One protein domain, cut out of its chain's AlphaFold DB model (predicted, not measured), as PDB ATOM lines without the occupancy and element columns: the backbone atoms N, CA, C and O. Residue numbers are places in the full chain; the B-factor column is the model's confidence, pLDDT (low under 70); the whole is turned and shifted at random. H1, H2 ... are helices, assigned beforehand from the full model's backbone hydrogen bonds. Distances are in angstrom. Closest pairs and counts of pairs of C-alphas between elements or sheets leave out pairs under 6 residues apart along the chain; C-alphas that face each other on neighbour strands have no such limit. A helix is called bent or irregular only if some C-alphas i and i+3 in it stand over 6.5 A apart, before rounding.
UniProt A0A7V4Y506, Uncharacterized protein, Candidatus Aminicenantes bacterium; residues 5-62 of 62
ATOM      1  N   LYS A   5      81.249  93.455  17.546       84.81
ATOM      2  CA  LYS A   5      80.431  94.368  16.738       84.81
ATOM      3  C   LYS A   5      80.740  94.244  15.245       84.81
ATOM      4  O   LYS A   5      79.821  94.188  14.442       84.81
ATOM      5  N   GLU A   6      82.018  94.174  14.898       86.69
ATOM      6  CA  GLU A   6      82.507  94.146  13.521       86.69
ATOM      7  C   GLU A   6      82.484  92.740  12.920       86.69
ATOM      8  O   GLU A   6      82.318  92.609  11.715       86.69
ATOM      9  N   GLU A   7      82.673  91.697  13.733       84.25
ATOM     10  CA  GLU A   7      82.797  90.321  13.227       84.25
ATOM     11  C   GLU A   7      81.472  89.555  13.198       84.25
ATOM     12  O   GLU A   7      81.332  88.607  12.431       84.25
ATOM     13  N   ILE A   8      80.482  89.980  13.988       89.06
ATOM     14  CA  ILE A   8      79.176  89.315  14.058       89.06
ATOM     15  C   ILE A   8      78.042  90.306  13.833       89.06
ATOM     16  O   ILE A   8      77.252  90.123  12.909       89.06
ATOM     17  N   ILE A   9      77.946  91.355  14.652       87.50
ATOM     18  CA  ILE A   9      76.709  92.149  14.740       87.50
ATOM     19  C   ILE A   9      76.458  92.963  13.467       87.50
ATOM     20  O   ILE A   9      75.333  93.007  12.992       87.50
ATOM     21  N   TRP A  10      77.479  93.607  12.905       91.94
ATOM     22  CA  TRP A  10      77.321  94.435  11.703       91.94
ATOM     23  C   TRP A  10      77.302  93.636  10.398       91.94
ATOM     24  O   TRP A  10      76.892  94.170   9.373       91.94
ATOM     25  N   LEU A  11      77.749  92.377  10.422       89.75
ATOM     26  CA  LEU A  11      77.821  91.518   9.235       89.75
ATOM     27  C   LEU A  11      76.588  90.634   9.048       89.75
ATOM     28  O   LEU A  11      76.454  89.991   8.010       89.75
ATOM     29  N   ASN A  12      75.713  90.571  10.049       87.44
ATOM     30  CA  ASN A  12      74.551  89.703  10.037       87.44
ATOM     31  C   ASN A  12      73.290  90.520  10.304       87.44
ATOM     32  O   ASN A  12      73.231  91.314  11.240       87.44
ATOM     33  N   GLU A  13      72.257  90.255   9.516       88.38
ATOM     34  CA  GLU A  13      70.889  90.538   9.925       88.38
ATOM     35  C   GLU A  13      70.367  89.322  10.694       88.38
ATOM     36  O   GLU A  13      70.679  88.182  10.344       88.38
ATOM     37  N   PHE A  14      69.605  89.561  11.761       90.19
ATOM     38  CA  PHE A  14      69.054  88.498  12.596       90.19
ATOM     39  C   PHE A  14      67.538  88.589  12.609       90.19
ATOM     40  O   PHE A  14      66.980  89.625  12.981       90.19
ATOM     41  N   ALA A  15      66.874  87.492  12.266       87.69
ATOM     42  CA  ALA A  15      65.443  87.349  12.461       87.69
ATOM     43  C   ALA A  15      65.085  85.855  12.461       87.69
ATOM     44  O   ALA A  15      65.158  85.221  11.408       87.69
ATOM     45  N   PRO A  16      64.622  85.280  13.590       92.69
ATOM     46  CA  PRO A  16      64.168  85.911  14.841       92.69
ATOM     47  C   PRO A  16      65.280  86.151  15.885       92.69
ATOM     48  O   PRO A  16      66.428  85.772  15.697       92.69
ATOM     49  N   CYS A  17      64.928  86.733  17.040       92.50
ATOM     50  CA  CYS A  17      65.858  86.989  18.158       92.50
ATOM     51  C   CYS A  17      66.638  85.737  18.623       92.50
ATOM     52  O   CYS A  17      67.791  85.841  19.036       92.50
ATOM     53  N   GLU A  18      66.044  84.545  18.522       95.12
ATOM     54  CA  GLU A  18      66.729  83.294  18.870       95.12
ATOM     55  C   GLU A  18      67.915  82.987  17.943       95.12
ATOM     56  O   GLU A  18      68.945  82.515  18.416       95.12
ATOM     57  N   GLU A  19      67.835  83.362  16.663       93.94
ATOM     58  CA  GLU A  19      68.958  83.236  15.726       93.94
ATOM     59  C   GLU A  19      70.152  84.089  16.179       93.94
ATOM     60  O   GLU A  19      71.303  83.655  16.116       93.94
ATOM     61  N   ALA A  20      69.884  85.298  16.688       93.12
ATOM     62  CA  ALA A  20      70.925  86.168  17.223       93.12
ATOM     63  C   ALA A  20      71.618  85.522  18.426       93.12
ATOM     64  O   ALA A  20      72.848  85.508  18.489       93.12
ATOM     65  N   LYS A  21      70.846  84.953  19.361       94.00
ATOM     66  CA  LYS A  21      71.403  84.271  20.540       94.00
ATOM     67  C   LYS A  21      72.264  83.078  20.146       94.00
ATOM     68  O   LYS A  21      73.353  82.929  20.693       94.00
ATOM     69  N   GLU A  22      71.803  82.263  19.202       93.94
ATOM     70  CA  GLU A  22      72.545  81.092  18.734       93.94
ATOM     71  C   GLU A  22      73.859  81.500  18.057       93.94
ATOM     72  O   GLU A  22      74.932  81.047  18.461       93.94
ATOM     73  N   LYS A  23      73.805  82.409  17.073       91.25
ATOM     74  CA  LYS A  23      74.997  82.841  16.328       91.25
ATOM     75  C   LYS A  23      76.018  83.543  17.220       91.25
ATOM     76  O   LYS A  23      77.204  83.234  17.135       91.25
ATOM     77  N   ILE A  24      75.568  84.462  18.077       92.19
ATOM     78  CA  ILE A  24      76.451  85.171  19.013       92.19
ATOM     79  C   ILE A  24      77.027  84.196  20.045       92.19
ATOM     80  O   ILE A  24      78.227  84.232  20.313       92.19
ATOM     81  N   GLY A  25      76.200  83.307  20.600       91.81
ATOM     82  CA  GLY A  25      76.631  82.317  21.585       91.81
ATOM     83  C   GLY A  25      77.702  81.382  21.031       91.81
ATOM     84  O   GLY A  25      78.739  81.197  21.669       91.81
ATOM     85  N   ARG A  26      77.494  80.864  19.815       89.94
ATOM     86  CA  ARG A  26      78.476  80.021  19.130       89.94
ATOM     87  C   ARG A  26      79.782  80.767  18.875       89.94
ATOM     88  O   ARG A  26      80.835  80.237  19.203       89.94
ATOM     89  N   TRP A  27      79.726  82.002  18.373       89.31
ATOM     90  CA  TRP A  27      80.937  82.797  18.138       89.31
ATOM     91  C   TRP A  27      81.739  83.019  19.427       89.31
ATOM     92  O   TRP A  27      82.954  82.860  19.436       89.31
ATOM     93  N   ILE A  28      81.076  83.301  20.554       87.06
ATOM     94  CA  ILE A  28      81.759  83.442  21.850       87.06
ATOM     95  C   ILE A  28      82.431  82.123  22.266       87.06
ATOM     96  O   ILE A  28      83.586  82.123  22.693       87.06
ATOM     97  N   GLN A  29      81.718  81.000  22.174       85.00
ATOM     98  CA  GLN A  29      82.200  79.700  22.657       85.00
ATOM     99  C   GLN A  29      83.278  79.076  21.764       85.00
ATOM    100  O   GLN A  29      84.219  78.462  22.272       85.00
ATOM    101  N   GLU A  30      83.126  79.199  20.451       82.00
ATOM    102  CA  GLU A  30      83.930  78.472  19.472       82.00
ATOM    103  C   GLU A  30      85.004  79.344  18.829       82.00
ATOM    104  O   GLU A  30      86.106  78.843  18.599       82.00
ATOM    105  N   ASP A  31      84.728  80.631  18.609       79.69
ATOM    106  CA  ASP A  31      85.650  81.528  17.918       79.69
ATOM    107  C   ASP A  31      86.433  82.387  18.921       79.69
ATOM    108  O   ASP A  31      87.644  82.235  19.051       79.69
ATOM    109  N   ASP A  32      85.771  83.249  19.693       79.38
ATOM    110  CA  ASP A  32      86.447  84.260  20.521       79.38
ATOM    111  C   ASP A  32      87.260  83.638  21.664       79.38
ATOM    112  O   ASP A  32      88.476  83.829  21.744       79.38
ATOM    113  N   ASN A  33      86.628  82.797  22.490       77.38
ATOM    114  CA  ASN A  33      87.285  82.162  23.639       77.38
ATOM    115  C   ASN A  33      88.467  81.252  23.249       77.38
ATOM    116  O   ASN A  33      89.326  80.972  24.093       77.38
ATOM    117  N   LYS A  34      88.513  80.777  21.997       74.75
ATOM    118  CA  LYS A  34      89.565  79.880  21.495       74.75
ATOM    119  C   LYS A  34      90.638  80.609  20.688       74.75
ATOM    120  O   LYS A  34      91.819  80.293  20.832       74.75
ATOM    121  N   LEU A  35      90.250  81.567  19.848       71.12
ATOM    122  CA  LEU A  35      91.133  82.216  18.874       71.12
ATOM    123  C   LEU A  35      91.674  83.556  19.382       71.12
ATOM    124  O   LEU A  35      92.830  83.891  19.110       71.12
ATOM    125  N   ASN A  36      90.898  84.289  20.184       66.38
ATOM    126  CA  ASN A  36      91.260  85.615  20.690       66.38
ATOM    127  C   ASN A  36      91.836  85.546  22.096       66.38
ATOM    128  O   ASN A  36      91.419  86.217  23.037       66.38
ATOM    129  N   VAL A  37      92.891  84.750  22.225       63.03
ATOM    130  CA  VAL A  37      93.734  84.752  23.415       63.03
ATOM    131  C   VAL A  37      94.436  86.105  23.491       63.03
ATOM    132  O   VAL A  37      95.445  86.339  22.820       63.03
ATOM    133  N   HIS A  38      93.903  87.014  24.316       65.25
ATOM    134  CA  HIS A  38      94.527  88.285  24.695       65.25
ATOM    135  C   HIS A  38      95.798  88.033  25.525       65.25
ATOM    136  O   HIS A  38      95.911  88.404  26.693       65.25
ATOM    137  N   SER A  39      96.783  87.390  24.904       58.62
ATOM    138  CA  SER A  39      98.026  86.908  25.501       58.62
ATOM    139  C   SER A  39      98.831  88.030  26.150       58.62
ATOM    140  O   SER A  39      99.454  87.822  27.186       58.62
ATOM    141  N   LYS A  40      98.745  89.253  25.611       65.94
ATOM    142  CA  LYS A  40      99.368  90.452  26.197       65.94
ATOM    143  C   LYS A  40      98.716  90.931  27.498       65.94
ATOM    144  O   LYS A  40      99.367  91.641  28.252       65.94
ATOM    145  N   LEU A  41      97.462  90.559  27.763       76.19
ATOM    146  CA  LEU A  41      96.741  90.885  28.999       76.19
ATOM    147  C   LEU A  41      96.795  89.743  30.026       76.19
ATOM    148  O   LEU A  41      96.144  89.822  31.061       76.19
ATOM    149  N   GLY A  42      97.537  88.666  29.736       73.31
ATOM    150  CA  GLY A  42      97.547  87.467  30.574       73.31
ATOM    151  C   GLY A  42      96.218  86.708  30.558       73.31
ATOM    152  O   GLY A  42      95.966  85.912  31.460       73.31
ATOM    153  N   TYR A  43      95.367  86.951  29.555       78.06
ATOM    154  CA  TYR A  43      94.091  86.261  29.432       78.06
ATOM    155  C   TYR A  43      94.309  84.757  29.258       78.06
ATOM    156  O   TYR A  43      95.086  84.310  28.407       78.06
ATOM    157  N   MET A  44      93.606  83.986  30.078       81.56
ATOM    158  CA  MET A  44      93.601  82.534  30.062       81.56
ATOM    159  C   MET A  44      92.295  82.078  29.422       81.56
ATOM    160  O   MET A  44      91.234  82.561  29.811       81.56
ATOM    161  N   SER A  45      92.368  81.167  28.448       82.75
ATOM    162  CA  SER A  45      91.147  80.587  27.888       82.75
ATOM    163  C   SER A  45      90.354  79.879  28.995       82.75
ATOM    164  O   SER A  45      90.974  79.372  29.938       82.75
ATOM    165  N   PRO A  46      89.017  79.797  28.883       85.88
ATOM    166  CA  PRO A  46      88.186  79.128  29.884       85.88
ATOM    167  C   PRO A  46      88.694  77.722  30.231       85.88
ATOM    168  O   PRO A  46      88.877  77.395  31.396       85.88
ATOM    169  N   GLU A  47      89.056  76.932  29.220       85.69
ATOM    170  CA  GLU A  47      89.599  75.575  29.387       85.69
ATOM    171  C   GLU A  47      90.887  75.551  30.226       85.69
ATOM    172  O   GLU A  47      91.044  74.718  31.117       85.69
ATOM    173  N   LYS A  48      91.813  76.486  29.971       87.25
ATOM    174  CA  LYS A  48      93.066  76.590  30.734       87.25
ATOM    175  C   LYS A  48      92.820  77.062  32.163       87.25
ATOM    176  O   LYS A  48      93.528  76.628  33.069       87.25
ATOM    177  N   PHE A  49      91.844  77.946  32.356       90.00
ATOM    178  CA  PHE A  49      91.468  78.434  33.677       90.00
ATOM    179  C   PHE A  49      90.895  77.307  34.533       90.00
ATOM    180  O   PHE A  49      91.382  77.088  35.640       90.00
ATOM    181  N   GLU A  50      89.944  76.549  33.991       92.50
ATOM    182  CA  GLU A  50      89.342  75.406  34.682       92.50
ATOM    183  C   GLU A  50      90.378  74.321  34.998       92.50
ATOM    184  O   GLU A  50      90.431  73.828  36.123       92.50
ATOM    185  N   ALA A  51      91.270  74.001  34.052       93.12
ATOM    186  CA  ALA A  51      92.347  73.039  34.289       93.12
ATOM    187  C   ALA A  51      93.251  73.466  35.456       93.12
ATOM    188  O   ALA A  51      93.521  72.677  36.362       93.12
ATOM    189  N   LYS A  52      93.671  74.737  35.480       93.19
ATOM    190  CA  LYS A  52      94.506  75.269  36.561       93.19
ATOM    191  C   LYS A  52      93.769  75.284  37.903       93.19
ATOM    192  O   LYS A  52      94.367  74.984  38.935       93.19
ATOM    193  N   LEU A  53      92.483  75.631  37.903       94.44
ATOM    194  CA  LEU A  53      91.659  75.613  39.109       94.44
ATOM    195  C   LEU A  53      91.561  74.194  39.683       94.44
ATOM    196  O   LEU A  53      91.695  74.015  40.893       94.44
ATOM    197  N   GLU A  54      91.370  73.190  38.830       95.31
ATOM    198  CA  GLU A  54      91.302  71.792  39.253       95.31
ATOM    199  C   GLU A  54      92.646  71.286  39.797       95.31
ATOM    200  O   GLU A  54      92.686  70.670  40.862       95.31
ATOM    201  N   GLU A  55      93.764  71.628  39.150       95.56
ATOM    202  CA  GLU A  55      95.109  71.346  39.673       95.56
ATOM    203  C   GLU A  55      95.321  71.954  41.069       95.56
ATOM    204  O   GLU A  55      95.835  71.293  41.977       95.56
ATOM    205  N   GLU A  56      94.896  73.204  41.277       95.12
ATOM    206  CA  GLU A  56      94.978  73.865  42.581       95.12
ATOM    207  C   GLU A  56      94.084  73.201  43.634       95.12
ATOM    208  O   GLU A  56      94.479  73.115  44.802       95.12
ATOM    209  N   ARG A  57      92.900  72.710  43.248       95.12
ATOM    210  CA  ARG A  57      92.007  71.960  44.144       95.12
ATOM    211  C   ARG A  57      92.637  70.641  44.574       95.12
ATOM    212  O   ARG A  57      92.663  70.364  45.770       95.12
ATOM    213  N   ILE A  58      93.193  69.878  43.631       95.62
ATOM    214  CA  ILE A  58      93.893  68.616  43.911       95.62
ATOM    215  C   ILE A  58      95.082  68.865  44.841       95.62
ATOM    216  O   ILE A  58      95.226  68.186  45.854       95.62
ATOM    217  N   ARG A  59      95.901  69.886  44.553       94.25
ATOM    218  CA  ARG A  59      97.072  70.228  45.371       94.25
ATOM    219  C   ARG A  59      96.715  70.616  46.807       94.25
ATOM    220  O   ARG A  59      97.506  70.352  47.701       94.25
ATOM    221  N   LYS A  60      95.576  71.279  47.032       91.25
ATOM    222  CA  LYS A  60      95.107  71.647  48.382       91.25
ATOM    223  C   LYS A  60      94.494  70.475  49.151       91.25
ATOM    224  O   LYS A  60      94.368  70.571  50.366       91.25
ATOM    225  N   ALA A  61      94.052  69.433  48.448       88.00
ATOM    226  CA  ALA A  61      93.441  68.250  49.046       88.00
ATOM    227  C   ALA A  61      94.460  67.156  49.418       88.00
ATOM    228  O   ALA A  61      94.104  66.244  50.165       88.00
ATOM    229  N   ALA A  62      95.685  67.241  48.889       72.94
ATOM    230  CA  ALA A  62      96.824  66.373  49.196       72.94
ATOM    231  C   ALA A  62      97.661  66.926  50.359       72.94
ATOM    232  O   ALA A  62      98.159  66.097  51.153       72.94
TER     233      ALA A  62
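What this domain is: This is residues 5 to 62 of the 62 residues of an uncharacterized protein of Candidatus Aminicenantes bacterium (UniProt A0A7V4Y506). Two long helices, H2 and H3, follow one another as the arms of a wide, open corner, near each other only where H2 ends and H3 begins. The short helix H1 folds back beside H2, and residues 53 to 62, of which 53 to 61 belong to H3, stick out free. The printed part has 58 residues with three named helices in the order H1, H2, H3 and no named strand; the class is all helix. The whole is extended, with a radius of gyration of the C-alphas of 16.4 A and spans of 53 by 27 by 11 A, only just flat.

How they stand to each other: H2, residues 17 to 35, has a kink of 28 degrees near residue 28. It is only just irregular: C-alphas 29 and 32 are 6.6 A apart. H1, residues 5 to 9, is close to H2 but not clearly touching; their closest C-alphas, those of Ile 8 and Ile 24, are 7.0 A apart. H3, residues 46 to 61, is also close to H2 but not clearly touching, with the C-alphas of Asn 33 and Pro 46 closest at 7.0 A. H2 and H3 run the same way at a steep tilt of 65 degrees. H1 and H3 are apart. Every O i to N i+4 pair is within hydrogen-bond range in H1 and H3, against 12 of 15 in H2.

Where its parts are: H2 measures 25.7 A from C-alpha 17 at (65.858, 86.989, 18.158) to C-alpha 35. H3 measures 22.7 A and ends with C-alpha 61 at (93.441, 68.250, 49.046). H1 measures 4.8 A and begins with C-alpha 5 at (80.431, 94.368, 16.738).

The domain as a whole: The two C-alphas farthest apart, those of Glu 13 and Ala 62, are 52.9 A apart. The printed part has no cut, and both links are short. Mean pLDDT of the printed part is 85.7; residues 36 to 40 are under 70.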